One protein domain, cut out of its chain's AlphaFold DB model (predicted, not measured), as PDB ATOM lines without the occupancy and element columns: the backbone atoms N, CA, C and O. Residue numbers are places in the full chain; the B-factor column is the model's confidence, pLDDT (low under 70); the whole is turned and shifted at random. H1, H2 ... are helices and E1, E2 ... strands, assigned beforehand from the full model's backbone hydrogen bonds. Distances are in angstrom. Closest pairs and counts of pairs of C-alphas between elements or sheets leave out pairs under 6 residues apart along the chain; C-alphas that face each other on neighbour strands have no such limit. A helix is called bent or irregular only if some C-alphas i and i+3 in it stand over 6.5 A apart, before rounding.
ATOM      1  N   PRO A   2      49.332 -15.670  70.863       97.62
ATOM      2  CA  PRO A   2      48.482 -14.486  70.991       97.62
ATOM      3  C   PRO A   2      48.821 -13.723  72.273       97.62
ATOM      4  O   PRO A   2      49.081 -14.332  73.313       97.62
ATOM      5  N   GLN A   3      48.864 -12.398  72.185       98.06
ATOM      6  CA  GLN A   3      49.200 -11.511  73.296       98.06
ATOM      7  C   GLN A   3      48.300 -10.281  73.264       98.06
ATOM      8  O   GLN A   3      48.037  -9.719  72.201       98.06
ATOM      9  N   VAL A   4      47.870  -9.828  74.441       98.12
ATOM     10  CA  VAL A   4      47.108  -8.587  74.584       98.12
ATOM     11  C   VAL A   4      47.689  -7.781  75.734       98.12
ATOM     12  O   VAL A   4      47.760  -8.255  76.866       98.12
ATOM     13  N   ILE A   5      48.116  -6.556  75.439       98.06
ATOM     14  CA  ILE A   5      48.549  -5.589  76.449       98.06
ATOM     15  C   ILE A   5      47.290  -5.035  77.119       98.06
ATOM     16  O   ILE A   5      46.472  -4.409  76.449       98.06
ATOM     17  N   ALA A   6      47.137  -5.256  78.422       98.00
ATOM     18  CA  ALA A   6      45.982  -4.821  79.202       98.00
ATOM     19  C   ALA A   6      46.385  -3.845  80.317       98.00
ATOM     20  O   ALA A   6      47.552  -3.771  80.710       98.00
ATOM     21  N   GLY A   7      45.406  -3.079  80.797       97.25
ATOM     22  CA  GLY A   7      45.547  -2.251  81.990       97.25
ATOM     23  C   GLY A   7      45.305  -3.042  83.278       97.25
ATOM     24  O   GLY A   7      45.308  -4.273  83.278       97.25
ATOM     25  N   PHE A   8      45.096  -2.327  84.382       96.69
ATOM     26  CA  PHE A   8      44.974  -2.915  85.725       96.69
ATOM     27  C   PHE A   8      43.570  -2.782  86.322       96.69
ATOM     28  O   PHE A   8      43.296  -3.382  87.360       96.69
ATOM     29  N   GLU A   9      42.673  -2.029  85.678       97.06
ATOM     30  CA  GLU A   9      41.275  -1.978  86.101       97.06
ATOM     31  C   GLU A   9      40.560  -3.293  85.747       97.06
ATOM     32  O   GLU A   9      40.844  -3.881  84.698       97.06
ATOM     33  N   PRO A  10      39.585  -3.764  86.549       96.12
ATOM     34  CA  PRO A  10      38.923  -5.050  86.312       96.12
ATOM     35  C   PRO A  10      38.347  -5.211  84.895       96.12
ATOM     36  O   PRO A  10      38.488  -6.269  84.283       96.12
ATOM     37  N   LEU A  11      37.743  -4.152  84.341       97.12
ATOM     38  CA  LEU A  11      37.203  -4.164  82.977       97.12
ATOM     39  C   LEU A  11      38.300  -4.232  81.903       97.12
ATOM     40  O   LEU A  11      38.085  -4.841  80.857       97.12
ATOM     41  N   GLU A  12      39.476  -3.651  82.153       96.94
ATOM     42  CA  GLU A  12      40.615  -3.708  81.228       96.94
ATOM     43  C   GLU A  12      41.213  -5.122  81.188       96.94
ATOM     44  O   GLU A  12      41.559  -5.616  80.114       96.94
ATOM     45  N   VAL A  13      41.260  -5.813  82.335       97.62
ATOM     46  CA  VAL A  13      41.657  -7.229  82.408       97.62
ATOM     47  C   VAL A  13      40.657  -8.113  81.654       97.62
ATOM     48  O   VAL A  13      41.068  -8.952  80.851       97.62
ATOM     49  N   LEU A  14      39.349  -7.906  81.855       98.25
ATOM     50  CA  LEU A  14      38.304  -8.654  81.145       98.25
ATOM     51  C   LEU A  14      38.356  -8.435  79.629       98.25
ATOM     52  O   LEU A  14      38.232  -9.397  78.871       98.25
ATOM     53  N   LEU A  15      38.583  -7.198  79.181       98.25
ATOM     54  CA  LEU A  15      38.760  -6.890  77.762       98.25
ATOM     55  C   LEU A  15      39.983  -7.611  77.180       98.25
ATOM     56  O   LEU A  15      39.887  -8.210  76.110       98.25
ATOM     57  N   GLY A  16      41.107  -7.610  77.903       98.12
ATOM     58  CA  GLY A  16      42.311  -8.337  77.503       98.12
ATOM     59  C   GLY A  16      42.064  -9.838  77.332       98.12
ATOM     60  O   GLY A  16      42.446 -10.416  76.315       98.12
ATOM     61  N   LEU A  17      41.360 -10.459  78.285       98.31
ATOM     62  CA  LEU A  17      40.969 -11.872  78.213       98.31
ATOM     63  C   LEU A  17      40.033 -12.155  77.032       98.31
ATOM     64  O   LEU A  17      40.251 -13.123  76.307       98.31
ATOM     65  N   TYR A  18      39.024 -11.309  76.812       98.50
ATOM     66  CA  TYR A  18      38.118 -11.437  75.670       98.50
ATOM     67  C   TYR A  18      38.881 -11.410  74.339       98.50
ATOM     68  O   TYR A  18      38.689 -12.291  73.502       98.50
ATOM     69  N   MET A  19      39.784 -10.442  74.160       98.50
ATOM     70  CA  MET A  19      40.593 -10.313  72.944       98.50
ATOM     71  C   MET A  19      41.534 -11.511  72.748       98.50
ATOM     72  O   MET A  19      41.628 -12.036  71.641       98.50
ATOM     73  N   LEU A  20      42.160 -12.013  73.822       98.38
ATOM     74  CA  LEU A  20      42.981 -13.230  73.775       98.38
ATOM     75  C   LEU A  20      42.173 -14.452  73.321       98.38
ATOM     76  O   LEU A  20      42.598 -15.168  72.415       98.38
ATOM     77  N   VAL A  21      41.003 -14.686  73.927       98.44
ATOM     78  CA  VAL A  21      40.122 -15.808  73.564       98.44
ATOM     79  C   VAL A  21      39.647 -15.672  72.121       98.44
ATOM     80  O   VAL A  21      39.658 -16.654  71.381       98.44
ATOM     81  N   LYS A  22      39.287 -14.458  71.694       98.56
ATOM     82  CA  LYS A  22      38.887 -14.174  70.316       98.56
ATOM     83  C   LYS A  22      39.990 -14.543  69.321       98.56
ATOM     84  O   LYS A  22      39.702 -15.264  68.372       98.56
ATOM     85  N   GLN A  23      41.241 -14.140  69.565       98.56
ATOM     86  CA  GLN A  23      42.364 -14.535  68.706       98.56
ATOM     87  C   GLN A  23      42.517 -16.059  68.616       98.56
ATOM     88  O   GLN A  23      42.699 -16.585  67.522       98.56
ATOM     89  N   ILE A  24      42.401 -16.775  69.740       98.25
ATOM     90  CA  ILE A  24      42.499 -18.244  69.769       98.25
ATOM     91  C   ILE A  24      41.396 -18.887  68.917       98.25
ATOM     92  O   ILE A  24      41.690 -19.766  68.110       98.25
ATOM     93  N   VAL A  25      40.145 -18.441  69.070       98.50
ATOM     94  CA  VAL A  25      38.994 -18.951  68.302       98.50
ATOM     95  C   VAL A  25      39.143 -18.660  66.807       98.50
ATOM     96  O   VAL A  25      38.798 -19.498  65.980       98.50
ATOM     97  N   GLU A  26      39.689 -17.496  66.457       98.38
ATOM     98  CA  GLU A  26      39.947 -17.085  65.072       98.38
ATOM     99  C   GLU A  26      41.228 -17.701  64.477       98.38
ATOM    100  O   GLU A  26      41.535 -17.464  63.310       98.38
ATOM    101  N   GLY A  27      42.007 -18.463  65.253       97.94
ATOM    102  CA  GLY A  27      43.290 -19.014  64.808       97.94
ATOM    103  C   GLY A  27      44.377 -17.959  64.558       97.94
ATOM    104  O   GLY A  27      45.337 -18.227  63.834       97.94
ATOM    105  N   ARG A  28      44.246 -16.761  65.140       98.19
ATOM    106  CA  ARG A  28      45.224 -15.666  65.044       98.19
ATOM    107  C   ARG A  28      46.216 -15.701  66.207       98.19
ATOM    108  O   ARG A  28      45.943 -16.226  67.285       98.19
ATOM    109  N   ALA A  29      47.398 -15.130  65.988       97.88
ATOM    110  CA  ALA A  29      48.448 -15.034  67.001       97.88
ATOM    111  C   ALA A  29      49.220 -13.715  66.858       97.88
ATOM    112  O   ALA A  29      50.377 -13.698  66.442       97.88
ATOM    113  N   GLU A  30      48.561 -12.621  67.216       97.75
ATOM    114  CA  GLU A  30      49.048 -11.249  67.090       97.75
ATOM    115  C   GLU A  30      49.257 -10.596  68.467       97.75
ATOM    116  O   GLU A  30      48.840 -11.118  69.506       97.75
ATOM    117  N   VAL A  31      49.927  -9.441  68.473       97.44
ATOM    118  CA  VAL A  31      50.028  -8.570  69.650       97.44
ATOM    119  C   VAL A  31      49.005  -7.451  69.497       97.44
ATOM    120  O   VAL A  31      49.166  -6.577  68.650       97.44
ATOM    121  N   GLU A  32      47.975  -7.455  70.335       97.62
ATOM    122  CA  GLU A  32      46.963  -6.395  70.373       97.62
ATOM    123  C   GLU A  32      47.117  -5.535  71.638       97.62
ATOM    124  O   GLU A  32      47.747  -5.923  72.625       97.62
ATOM    125  N   ASN A  33      46.547  -4.329  71.615       97.62
ATOM    126  CA  ASN A  33      46.657  -3.367  72.709       97.62
ATOM    127  C   ASN A  33      45.274  -2.945  73.215       97.62
ATOM    128  O   ASN A  33      44.630  -2.077  72.629       97.62
ATOM    129  N   ALA A  34      44.855  -3.529  74.337       97.06
ATOM    130  CA  ALA A  34      43.661  -3.146  75.089       97.06
ATOM    131  C   ALA A  34      43.921  -1.970  76.055       97.06
ATOM    132  O   ALA A  34      43.029  -1.579  76.806       97.06
ATOM    133  N   TYR A  35      45.128  -1.390  76.049       97.50
ATOM    134  CA  TYR A  35      45.537  -0.306  76.943       97.50
ATOM    135  C   TYR A  35      46.139   0.922  76.218       97.50
ATOM    136  O   TYR A  35      47.184   1.455  76.620       97.50
ATOM    137  N   PRO A  36      45.484   1.447  75.158       95.19
ATOM    138  CA  PRO A  36      46.055   2.489  74.296       95.19
ATOM    139  C   PRO A  36      46.236   3.840  75.000       95.19
ATOM    140  O   PRO A  36      47.054   4.654  74.573       95.19
ATOM    141  N   ARG A  37      45.510   4.079  76.102       95.12
ATOM    142  CA  ARG A  37      45.640   5.309  76.899       95.12
ATOM    143  C   ARG A  37      47.022   5.472  77.537       95.12
ATOM    144  O   ARG A  37      47.442   6.598  77.781       95.12
ATOM    145  N   ALA A  38      47.723   4.367  77.796       96.19
ATOM    146  CA  ALA A  38      49.025   4.372  78.459       96.19
ATOM    147  C   ALA A  38      50.142   3.760  77.601       96.19
ATOM    148  O   ALA A  38      51.292   4.193  77.704       96.19
ATOM    149  N   VAL A  39      49.830   2.784  76.744       97.06
ATOM    150  CA  VAL A  39      50.834   2.072  75.944       97.06
ATOM    151  C   VAL A  39      50.746   2.480  74.480       97.06
ATOM    152  O   VAL A  39      49.734   2.273  73.814       97.06
ATOM    153  N   LYS A  40      51.846   3.038  73.967       96.00
ATOM    154  CA  LYS A  40      52.036   3.387  72.552       96.00
ATOM    155  C   LYS A  40      52.842   2.293  71.854       96.00
ATOM    156  O   LYS A  40      53.697   1.679  72.486       96.00
ATOM    157  N   SER A  41      52.655   2.119  70.543       91.81
ATOM    158  CA  SER A  41      53.350   1.081  69.755       91.81
ATOM    159  C   SER A  41      54.885   1.131  69.855       91.81
ATOM    160  O   SER A  41      55.526   0.096  69.745       91.81
ATOM    161  N   GLY A  42      55.480   2.310  70.071       93.44
ATOM    162  CA  GLY A  42      56.929   2.486  70.264       93.44
ATOM    163  C   GLY A  42      57.375   2.577  71.730       93.44
ATOM    164  O   GLY A  42      58.520   2.939  72.002       93.44
TER     165      GLY A  42
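This is residues 2 to 42 of the 163 residues of the protein "Hydrogenase formation hypA family protein" of Methanocella sp. PtaU1.Bin125 (UniProt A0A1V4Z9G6). One long helix, H1, packs on a very small sheet of two parallel strands, E1 and E2, and runs back alongside E1, the strand it is nearer to. The chain goes from E1 through a turn into H1, returns along the helix, and turns again into E2 beside E1; a tail of residues 34 to 42 with no named element follows. The 41 printed residues hold one named helix and two named strands, in the order E1, H1, E2, and the class is mixed, helices and strands. The whole is compact, with a radius of gyration of the C-alphas of 10.1 A, and flat, spanning 28 by 25 by 9 A.

Start at E1, residues 3 to 5, and look for its neighbour E2, residues 31 to 33. The two are parallel, with 24 degrees between their N-to-C directions, and C-alphas 4 and 32 face each other at 4.7 A. Look at the backbone between them: N 5 and O 32 are 2.9 A apart, and so are N 32 and O 3, both within hydrogen-bond range. Between these strands along the chain comes H1, residues 10 to 25, and the three form a strand-helix-strand unit, two parallel neighbour strands with a helix between them, whose crossover is left-handed. E1 and H1 have 6 pairs of C-alphas within 8 A, and the closest, those of Val 4 and Gly 16, are 5.6 A apart. H1 and E2 have 1 such pair, the C-alphas of Met 19 and Glu 32, at 7.9 A. In H1 every O i to N i+4 pair is within hydrogen-bond range.

Find C-alpha 3 at (49.200, -11.511, 73.296), where E1 begins; it runs 6.7 A to C-alpha 5. After a tight link of 4 residues, find C-alpha 10 at (38.923, -5.050, 86.312); from there H1 runs 22.8 A to C-alpha 25 at (38.994, -18.951, 68.302), and it is not bent. A tight link of 5 residues leads to E2, which runs 6.9 A and ends with C-alpha 33 at (46.657, -3.367, 72.709).

The two C-alphas farthest apart are those of Val 25 and Gly 42, at 28.0 A, while those of Pro 2 and Gly 42, the first and last printed, are 19.0 A apart. The printed part has no cut, and neither link between named elements is long. In the B-factor column you will find a mean pLDDT of 97.4 for the printed part of this model, and no printed residue is under 70.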